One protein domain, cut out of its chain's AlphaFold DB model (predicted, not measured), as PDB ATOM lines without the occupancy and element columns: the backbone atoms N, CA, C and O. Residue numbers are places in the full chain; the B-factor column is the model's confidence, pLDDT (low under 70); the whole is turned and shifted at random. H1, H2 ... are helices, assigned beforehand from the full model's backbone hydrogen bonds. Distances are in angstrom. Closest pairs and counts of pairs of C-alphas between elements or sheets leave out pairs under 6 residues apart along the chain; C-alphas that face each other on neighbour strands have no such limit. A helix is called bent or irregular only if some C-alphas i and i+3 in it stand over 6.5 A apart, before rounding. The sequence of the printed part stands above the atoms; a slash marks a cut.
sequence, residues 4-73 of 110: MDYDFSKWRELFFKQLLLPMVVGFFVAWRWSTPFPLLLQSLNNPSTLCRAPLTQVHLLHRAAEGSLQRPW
ATOM      1  N   MET A   4     177.640 218.526 187.708       78.56
ATOM      2  CA  MET A   4     178.469 218.996 186.597       78.56
ATOM      3  C   MET A   4     179.712 218.123 186.362       78.56
ATOM      4  O   MET A   4     180.028 217.814 185.215       78.56
ATOM      5  N   ASP A   5     180.388 217.669 187.426       83.38
ATOM      6  CA  ASP A   5     181.551 216.772 187.300       83.38
ATOM      7  C   ASP A   5     181.164 215.430 186.667       83.38
ATOM      8  O   ASP A   5     181.908 214.868 185.858       83.38
ATOM      9  N   TYR A   6     179.981 214.920 187.023       82.38
ATOM     10  CA  TYR A   6     179.440 213.688 186.452       82.38
ATOM     11  C   TYR A   6     179.160 213.842 184.951       82.38
ATOM     12  O   TYR A   6     179.610 213.012 184.154       82.38
ATOM     13  N   ASP A   7     178.499 214.933 184.555       81.38
ATOM     14  CA  ASP A   7     178.207 215.228 183.149       81.38
ATOM     15  C   ASP A   7     179.483 215.372 182.329       81.38
ATOM     16  O   ASP A   7     179.570 214.828 181.231       81.38
ATOM     17  N   PHE A   8     180.496 216.053 182.868       83.75
ATOM     18  CA  PHE A   8     181.763 216.248 182.172       83.75
ATOM     19  C   PHE A   8     182.532 214.934 182.006       83.75
ATOM     20  O   PHE A   8     183.094 214.664 180.944       83.75
ATOM     21  N   SER A   9     182.520 214.080 183.034       84.00
ATOM     22  CA  SER A   9     183.133 212.752 182.971       84.00
ATOM     23  C   SER A   9     182.483 211.883 181.890       84.00
ATOM     24  O   SER A   9     183.184 211.271 181.081       84.00
ATOM     25  N   LYS A  10     181.147 211.896 181.814       83.25
ATOM     26  CA  LYS A  10     180.386 211.149 180.805       83.25
ATOM     27  C   LYS A  10     180.499 211.750 179.409       83.25
ATOM     28  O   LYS A  10     180.642 211.007 178.441       83.25
ATOM     29  N   TRP A  11     180.520 213.075 179.287       84.25
ATOM     30  CA  TRP A  11     180.782 213.747 178.016       84.25
ATOM     31  C   TRP A  11     182.153 213.368 177.467       84.25
ATOM     32  O   TRP A  11     182.277 212.999 176.303       84.25
ATOM     33  N   ARG A  12     183.175 213.391 178.328       86.06
ATOM     34  CA  ARG A  12     184.532 212.985 177.973       86.06
ATOM     35  C   ARG A  12     184.565 211.528 177.516       86.06
ATOM     36  O   ARG A  12     185.169 211.225 176.493       86.06
ATOM     37  N   GLU A  13     183.899 210.633 178.237       85.12
ATOM     38  CA  GLU A  13     183.796 209.224 177.858       85.12
ATOM     39  C   GLU A  13     183.162 209.039 176.468       85.12
ATOM     40  O   GLU A  13     183.739 208.355 175.620       85.12
ATOM     41  N   LEU A  14     182.027 209.696 176.207       81.62
ATOM     42  CA  LEU A  14     181.361 209.677 174.900       81.62
ATOM     43  C   LEU A  14     182.253 210.271 173.805       81.62
ATOM     44  O   LEU A  14     182.380 209.686 172.732       81.62
ATOM     45  N   PHE A  15     182.926 211.387 174.084       84.69
ATOM     46  CA  PHE A  15     183.844 212.034 173.153       84.69
ATOM     47  C   PHE A  15     184.984 211.095 172.742       84.69
ATOM     48  O   PHE A  15     185.258 210.933 171.554       84.69
ATOM     49  N   PHE A  16     185.621 210.415 173.696       86.56
ATOM     50  CA  PHE A  16     186.707 209.489 173.378       86.56
ATOM     51  C   PHE A  16     186.213 208.229 172.660       86.56
ATOM     52  O   PHE A  16     186.789 207.848 171.638       86.56
ATOM     53  N   LYS A  17     185.147 207.591 173.165       83.50
ATOM     54  CA  LYS A  17     184.666 206.297 172.653       83.50
ATOM     55  C   LYS A  17     183.894 206.414 171.340       83.50
ATOM     56  O   LYS A  17     184.114 205.610 170.440       83.50
ATOM     57  N   GLN A  18     182.988 207.385 171.221       79.75
ATOM     58  CA  GLN A  18     182.070 207.492 170.081       79.75
ATOM     59  C   GLN A  18     182.519 208.489 169.010       79.75
ATOM     60  O   GLN A  18     182.050 208.386 167.880       79.75
ATOM     61  N   LEU A  19     183.417 209.432 169.324       83.50
ATOM     62  CA  LEU A  19     183.873 210.432 168.355       83.50
ATOM     63  C   LEU A  19     185.345 210.251 167.981       83.50
ATOM     64  O   LEU A  19     185.644 209.987 166.817       83.50
ATOM     65  N   LEU A  20     186.261 210.372 168.944       88.75
ATOM     66  CA  LEU A  20     187.696 210.434 168.665       88.75
ATOM     67  C   LEU A  20     188.217 209.131 168.054       88.75
ATOM     68  O   LEU A  20     188.843 209.154 166.996       88.75
ATOM     69  N   LEU A  21     187.937 207.996 168.694       89.12
ATOM     70  CA  LEU A  21     188.419 206.695 168.240       89.12
ATOM     71  C   LEU A  21     187.931 206.340 166.821       89.12
ATOM     72  O   LEU A  21     188.776 206.091 165.958       89.12
ATOM     73  N   PRO A  22     186.619 206.379 166.509       85.12
ATOM     74  CA  PRO A  22     186.158 206.118 165.150       85.12
ATOM     75  C   PRO A  22     186.606 207.188 164.149       85.12
ATOM     76  O   PRO A  22     186.781 206.856 162.985       85.12
ATOM     77  N   MET A  23     186.827 208.449 164.551       87.00
ATOM     78  CA  MET A  23     187.358 209.487 163.648       87.00
ATOM     79  C   MET A  23     188.790 209.173 163.234       87.00
ATOM     80  O   MET A  23     189.094 209.203 162.047       87.00
ATOM     81  N   VAL A  24     189.659 208.834 164.187       90.31
ATOM     82  CA  VAL A  24     191.058 208.499 163.897       90.31
ATOM     83  C   VAL A  24     191.136 207.252 163.016       90.31
ATOM     84  O   VAL A  24     191.834 207.256 162.005       90.31
ATOM     85  N   VAL A  25     190.377 206.206 163.356       88.94
ATOM     86  CA  VAL A  25     190.341 204.961 162.575       88.94
ATOM     87  C   VAL A  25     189.741 205.199 161.187       88.94
ATOM     88  O   VAL A  25     190.331 204.800 160.186       88.94
ATOM     89  N   GLY A  26     188.598 205.883 161.112       86.50
ATOM     90  CA  GLY A  26     187.909 206.194 159.862       86.50
ATOM     91  C   GLY A  26     188.760 207.053 158.932       86.50
ATOM     92  O   GLY A  26     188.871 206.746 157.746       86.50
ATOM     93  N   PHE A  27     189.432 208.071 159.475       87.38
ATOM     94  CA  PHE A  27     190.363 208.913 158.730       87.38
ATOM     95  C   PHE A  27     191.569 208.122 158.223       87.38
ATOM     96  O   PHE A  27     191.910 208.220 157.046       87.38
ATOM     97  N   PHE A  28     192.184 207.296 159.073       89.62
ATOM     98  CA  PHE A  28     193.321 206.466 158.678       89.62
ATOM     99  C   PHE A  28     192.961 205.507 157.536       89.62
ATOM    100  O   PHE A  28     193.689 205.414 156.547       89.62
ATOM    101  N   VAL A  29     191.813 204.831 157.632       87.50
ATOM    102  CA  VAL A  29     191.330 203.915 156.590       87.50
ATOM    103  C   VAL A  29     191.016 204.670 155.299       87.50
ATOM    104  O   VAL A  29     191.447 204.261 154.221       87.50
ATOM    105  N   ALA A  30     190.304 205.793 155.393       86.06
ATOM    106  CA  ALA A  30     189.966 206.598 154.227       86.06
ATOM    107  C   ALA A  30     191.217 207.131 153.521       86.06
ATOM    108  O   ALA A  30     191.286 207.086 152.294       86.06
ATOM    109  N   TRP A  31     192.230 207.563 154.276       86.81
ATOM    110  CA  TRP A  31     193.499 208.013 153.712       86.81
ATOM    111  C   TRP A  31     194.265 206.863 153.046       86.81
ATOM    112  O   TRP A  31     194.757 207.010 151.927       86.81
ATOM    113  N   ARG A  32     194.328 205.691 153.688       89.31
ATOM    114  CA  ARG A  32     195.131 204.554 153.215       89.31
ATOM    115  C   ARG A  32     194.531 203.808 152.018       89.31
ATOM    116  O   ARG A  32     195.295 203.226 151.243       89.31
ATOM    117  N   TRP A  33     193.205 203.807 151.877       87.25
ATOM    118  CA  TRP A  33     192.485 203.105 150.801       87.25
ATOM    119  C   TRP A  33     191.734 204.036 149.837       87.25
ATOM    120  O   TRP A  33     191.110 203.548 148.901       87.25
ATOM    121  N   SER A  34     191.819 205.363 150.017       83.50
ATOM    122  CA  SER A  34     191.056 206.355 149.232       83.50
ATOM    123  C   SER A  34     189.552 206.066 149.194       83.50
ATOM    124  O   SER A  34     188.877 206.312 148.196       83.50
ATOM    125  N   THR A  35     189.010 205.553 150.300       82.19
ATOM    126  CA  THR A  35     187.588 205.226 150.425       82.19
ATOM    127  C   THR A  35     186.905 206.289 151.290       82.19
ATOM    128  O   THR A  35     186.970 206.199 152.516       82.19
ATOM    129  N   PRO A  36     186.235 207.304 150.710       79.62
ATOM    130  CA  PRO A  36     185.567 208.357 151.485       79.62
ATOM    131  C   PRO A  36     184.232 207.902 152.095       79.62
ATOM    132  O   PRO A  36     183.692 208.559 152.982       79.62
ATOM    133  N   PHE A  37     183.692 206.770 151.642       84.25
ATOM    134  CA  PHE A  37     182.425 206.210 152.110       84.25
ATOM    135  C   PHE A  37     182.306 206.064 153.645       84.25
ATOM    136  O   PHE A  37     181.315 206.547 154.196       84.25
ATOM    137  N   PRO A  38     183.281 205.483 154.379       80.25
ATOM    138  CA  PRO A  38     183.232 205.421 155.844       80.25
ATOM    139  C   PRO A  38     183.165 206.799 156.518       80.25
ATOM    140  O   PRO A  38     182.461 206.943 157.513       80.25
ATOM    141  N   LEU A  39     183.822 207.822 155.963       82.56
ATOM    142  CA  LEU A  39     183.759 209.189 156.495       82.56
ATOM    143  C   LEU A  39     182.379 209.826 156.280       82.56
ATOM    144  O   LEU A  39     181.895 210.535 157.158       82.56
ATOM    145  N   LEU A  40     181.725 209.547 155.147       84.56
ATOM    146  CA  LEU A  40     180.346 209.982 154.883       84.56
ATOM    147  C   LEU A  40     179.341 209.312 155.827       84.56
ATOM    148  O   LEU A  40     178.449 209.959 156.366       84.56
ATOM    149  N   LEU A  41     179.495 208.012 156.066       84.00
ATOM    150  CA  LEU A  41     178.677 207.302 157.050       84.00
ATOM    151  C   LEU A  41     178.896 207.851 158.457       84.00
ATOM    152  O   LEU A  41     177.940 208.032 159.209       84.00
ATOM    153  N   GLN A  42     180.146 208.151 158.804       83.50
ATOM    154  CA  GLN A  42     180.490 208.738 160.086       83.50
ATOM    155  C   GLN A  42     179.904 210.150 160.247       83.50
ATOM    156  O   GLN A  42     179.390 210.473 161.317       83.50
ATOM    157  N   SER A  43     179.909 210.976 159.198       81.69
ATOM    158  CA  SER A  43     179.336 212.326 159.257       81.69
ATOM    159  C   SER A  43     177.812 212.331 159.402       81.69
ATOM    160  O   SER A  43     177.278 213.250 160.016       81.69
ATOM    161  N   LEU A  44     177.115 211.299 158.912       84.25
ATOM    162  CA  LEU A  44     175.667 211.131 159.093       84.25
ATOM    163  C   LEU A  44     175.304 210.489 160.438       84.25
ATOM    164  O   LEU A  44     174.364 210.924 161.105       84.25
ATOM    165  N   ASN A  45     176.046 209.465 160.866       81.31
ATOM    166  CA  ASN A  45     175.729 208.734 162.094       81.31
ATOM    167  C   ASN A  45     176.115 209.498 163.361       81.31
ATOM    168  O   ASN A  45     175.364 209.461 164.332       81.31
ATOM    169  N   ASN A  46     177.238 210.220 163.366       81.00
ATOM    170  CA  ASN A  46     177.681 210.977 164.539       81.00
ATOM    171  C   ASN A  46     176.627 211.974 165.063       81.00
ATOM    172  O   ASN A  46     176.335 211.920 166.258       81.00
ATOM    173  N   PRO A  47     176.013 212.853 164.240       78.19
ATOM    174  CA  PRO A  47     174.990 213.776 164.729       78.19
ATOM    175  C   PRO A  47     173.725 213.050 165.202       78.19
ATOM    176  O   PRO A  47     173.158 213.430 166.223       78.19
ATOM    177  N   SER A  48     173.314 211.969 164.529       79.12
ATOM    178  CA  SER A  48     172.164 211.153 164.949       79.12
ATOM    179  C   SER A  48     172.379 210.531 166.336       79.12
ATOM    180  O   SER A  48     171.523 210.635 167.218       79.12
ATOM    181  N   THR A  49     173.562 209.955 166.566       78.06
ATOM    182  CA  THR A  49     173.966 209.405 167.867       78.06
ATOM    183  C   THR A  49     174.051 210.500 168.927       78.06
ATOM    184  O   THR A  49     173.572 210.319 170.044       78.06
ATOM    185  N   LEU A  50     174.584 211.671 168.568       74.69
ATOM    186  CA  LEU A  50     174.717 212.793 169.487       74.69
ATOM    187  C   LEU A  50     173.352 213.350 169.918       74.69
ATOM    188  O   LEU A  50     173.188 213.647 171.094       74.69
ATOM    189  N   CYS A  51     172.354 213.428 169.031       72.69
ATOM    190  CA  CYS A  51     170.978 213.826 169.378       72.69
ATOM    191  C   CYS A  51     170.246 212.805 170.266       72.69
ATOM    192  O   CYS A  51     169.298 213.151 170.974       72.69
ATOM    193  N   ARG A  52     170.665 211.537 170.233       73.88
ATOM    194  CA  ARG A  52     170.132 210.484 171.109       73.88
ATOM    195  C   ARG A  52     170.804 210.451 172.481       73.88
ATOM    196  O   ARG A  52     170.237 209.862 173.394       73.88
ATOM    197  N   ALA A  53     171.963 211.088 172.644       76.00
ATOM    198  CA  ALA A  53     172.679 211.099 173.911       76.00
ATOM    199  C   ALA A  53     171.875 211.826 175.012       76.00
ATOM    200  O   ALA A  53     171.349 212.917 174.781       76.00
ATOM    201  N   PRO A  54     171.817 211.290 176.242       72.69
ATOM    202  CA  PRO A  54     171.034 211.890 177.320       72.69
ATOM    203  C   PRO A  54     171.533 213.295 177.697       72.69
ATOM    204  O   PRO A  54     170.725 214.164 178.013       72.69
ATOM    205  N   LEU A  55     172.842 213.570 177.573       75.75
ATOM    206  CA  LEU A  55     173.394 214.915 177.791       75.75
ATOM    207  C   LEU A  55     172.787 215.960 176.854       75.75
ATOM    208  O   LEU A  55     172.444 217.050 177.299       75.75
ATOM    209  N   THR A  56     172.677 215.662 175.559       71.62
ATOM    210  CA  THR A  56     172.143 216.629 174.590       71.62
ATOM    211  C   THR A  56     170.635 216.752 174.721       71.62
ATOM    212  O   THR A  56     170.089 217.833 174.531       71.62
ATOM    213  N   GLN A  57     169.944 215.689 175.121       75.69
ATOM    214  CA  GLN A  57     168.514 215.773 175.382       75.69
ATOM    215  C   GLN A  57     168.194 216.681 176.577       75.69
ATOM    216  O   GLN A  57     167.258 217.479 176.502       75.69
ATOM    217  N   VAL A  58     168.998 216.612 177.641       77.31
ATOM    218  CA  VAL A  58     168.848 217.480 178.819       77.31
ATOM    219  C   VAL A  58     169.304 218.912 178.521       77.31
ATOM    220  O   VAL A  58     168.570 219.851 178.806       77.31
ATOM    221  N   HIS A  59     170.493 219.093 177.931       76.38
ATOM    222  CA  HIS A  59     171.113 220.420 177.781       76.38
ATOM    223  C   HIS A  59     170.742 221.152 176.482       76.38
ATOM    224  O   HIS A  59     170.579 222.366 176.502       76.38
ATOM    225  N   LEU A  60     170.602 220.450 175.350       74.00
ATOM    226  CA  LEU A  60     170.237 221.056 174.057       74.00
ATOM    227  C   LEU A  60     168.717 221.075 173.831       74.00
ATOM    228  O   LEU A  60     168.179 222.081 173.375       74.00
ATOM    229  N   LEU A  61     168.019 219.974 174.134       73.25
ATOM    230  CA  LEU A  61     166.570 219.844 173.902       73.25
ATOM    231  C   LEU A  61     165.708 220.294 175.093       73.25
ATOM    232  O   LEU A  61     164.484 220.219 174.995       73.25
ATOM    233  N   HIS A  62     166.318 220.748 176.194       69.75
ATOM    234  CA  HIS A  62     165.619 221.165 177.417       69.75
ATOM    235  C   HIS A  62     164.585 220.136 177.914       69.75
ATOM    236  O   HIS A  62     163.556 220.500 178.488       69.75
ATOM    237  N   ARG A  63     164.821 218.833 177.698       71.06
ATOM    238  CA  ARG A  63     163.946 217.805 178.271       71.06
ATOM    239  C   ARG A  63     164.174 217.712 179.774       71.06
ATOM    240  O   ARG A  63     165.315 217.672 180.235       71.06
ATOM    241  N   ALA A  64     163.073 217.628 180.519       62.97
ATOM    242  CA  ALA A  64     163.109 217.351 181.949       62.97
ATOM    243  C   ALA A  64     163.864 216.037 182.202       62.97
ATOM    244  O   ALA A  64     163.638 215.036 181.516       62.97
ATOM    245  N   ALA A  65     164.780 216.049 183.171       62.91
ATOM    246  CA  ALA A  65     165.607 214.902 183.544       62.91
ATOM    247  C   ALA A  65     164.817 213.887 184.395       62.91
ATOM    248  O   ALA A  65     165.238 213.515 185.489       62.91
ATOM    249  N   GLU A  66     163.650 213.472 183.908       56.66
ATOM    250  CA  GLU A  66     162.748 212.536 184.577       56.66
ATOM    251  C   GLU A  66     162.666 211.217 183.793       56.66
ATOM    252  O   GLU A  66     162.753 211.191 182.563       56.66
ATOM    253  N   GLY A  67     162.540 210.095 184.506       64.88
ATOM    254  CA  GLY A  67     162.480 208.761 183.901       64.88
ATOM    255  C   GLY A  67     163.816 208.320 183.291       64.88
ATOM    256  O   GLY A  67     164.814 208.201 183.993       64.88
ATOM    257  N   SER A  68     163.852 208.074 181.977       60.62
ATOM    258  CA  SER A  68     165.032 207.544 181.268       60.62
ATOM    259  C   SER A  68     166.232 208.502 181.200       60.62
ATOM    260  O   SER A  68     167.331 208.079 180.854       60.62
ATOM    261  N   LEU A  69     166.043 209.782 181.540       63.16
ATOM    262  CA  LEU A  69     167.109 210.788 181.618       63.16
ATOM    263  C   LEU A  69     167.579 211.074 183.051       63.16
ATOM    264  O   LEU A  69     168.437 211.942 183.252       63.16
ATOM    265  N   GLN A  70     167.037 210.355 184.039       70.88
ATOM    266  CA  GLN A  70     167.459 210.480 185.426       70.88
ATOM    267  C   GLN A  70     168.909 210.003 185.569       70.88
ATOM    268  O   GLN A  70     169.293 208.938 185.090       70.88
ATOM    269  N   ARG A  71     169.735 210.824 186.217       76.50
ATOM    270  CA  ARG A  71     171.125 210.480 186.534       76.50
ATOM    271  C   ARG A  71     171.119 209.560 187.761       76.50
ATOM    272  O   ARG A  71     170.367 209.854 188.691       76.50
ATOM    273  N   PRO A  72     171.963 208.522 187.838       75.50
ATOM    274  CA  PRO A  72     172.978 208.099 186.871       75.50
ATOM    275  C   PRO A  72     172.355 207.472 185.618       75.50
ATOM    276  O   PRO A  72     171.429 206.674 185.730       75.50
ATOM    277  N   TRP A  73     172.872 207.805 184.433       74.94
ATOM    278  CA  TRP A  73     172.356 207.224 183.193       74.94
ATOM    279  C   TRP A  73     172.708 205.739 183.115       74.94
ATOM    280  O   TRP A  73     173.866 205.367 183.316       74.94
TER     281      TRP A  73
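What this domain is: This is residues 4 to 73 of the 110 residues of an uncharacterized protein of Trypanosoma theileri (UniProt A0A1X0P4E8). A long helical hairpin: the long helix H1 runs nearly straight despite a bend, and the shorter H2 folds back beside its second half, with the two joined by a tight turn at one end of a rod-like outline. At the other end the hairpin is open and loosely built, and there the short helix H3 and a tail with no named element, residues 60 to 73, lie beyond the end of H2. The printed part has 70 residues with three named helices, in the order H1, H2, H3, and no named strand; its class is all helix, with 52 of the residues in the helices. The whole is loose, with a radius of gyration of the C-alphas of 14.9 A, and the C-alphas span 46 by 21 by 15 A.

How they stand to each other: The printed part begins with H1, residues 4 to 33, which by its hydrogen bonds was assigned as one helix but is bent: C-alphas 18 and 21 are 6.7 A apart. Its arms are H1a, residues 4 to 18, and H1b, residues 21 to 33, and residues 19 and 20 belong to neither. The lines of the two arms stand at a shallow tilt of 21 degrees. After a tight link of three residues comes H2, residues 37 to 52, which forms a helical hairpin with H1b. H1b and H2 touch, with 8 pairs of C-alphas within 8 A, and the closest are those of Gly 26 and Leu 39 at 6.1 A. They run opposite ways at a shallow tilt of 14 degrees, and H2 touches H1b with residues 37 to 42 alone. H1a and H2 are close but not clearly touching: their closest C-alphas, those of Gln 18 and Asn 46, are 7.9 A apart, and they run opposite ways at a shallow tilt of 23 degrees. A tight link of one residue, Ala 53, leads to H3, residues 54 to 59. H3 is close to H2 but not clearly touching, with the closest C-alphas those of Cys 51 and Gln 57 at 6.8 A, and the two run the same way at a steep tilt of 65 degrees. H3 is also close to H1a but not clearly touching: the closest C-alphas are those of Asp 7 and Leu 55 at 7.2 A, and the two run opposite ways at a steep tilt of 52 degrees. H1b and H3 are apart. In H1a, H1b and H3 every O i to N i+4 pair is within hydrogen-bond range, and in H2 10 of 12 are.

Where its parts are: H1a starts at C-alpha 4, at (178.469, 218.996, 186.597), and measures 20.4 A from first to last C-alpha. H1b, residues 21 to 33, measures 18.3 A and ends at C-alpha 33, at (192.485, 203.105, 150.801). H2, residues 37 to 52, measures 23.0 A; it is neither bent nor irregular, but only just: C-alphas 44 and 47 are 6.3 A apart. H3, residues 54 to 59, measures 8.5 A and ends at C-alpha 59, at (171.113, 220.420, 177.781).

The domain as a whole: The two C-alphas farthest apart, those of Trp 33 and Glu 66, are 46.0 A apart, while those of Met 4 and Trp 73 are 13.7 A apart. The printed part has no cut, and both links between named helices are tight. The C-alphas of residues 60 to 73 lie 14 to 22 A from the mean of the C-alphas. The mean pLDDT of the printed part is 79.6, and the model's confidence is low, under 70, at residue 62 and at residues 64 to 69.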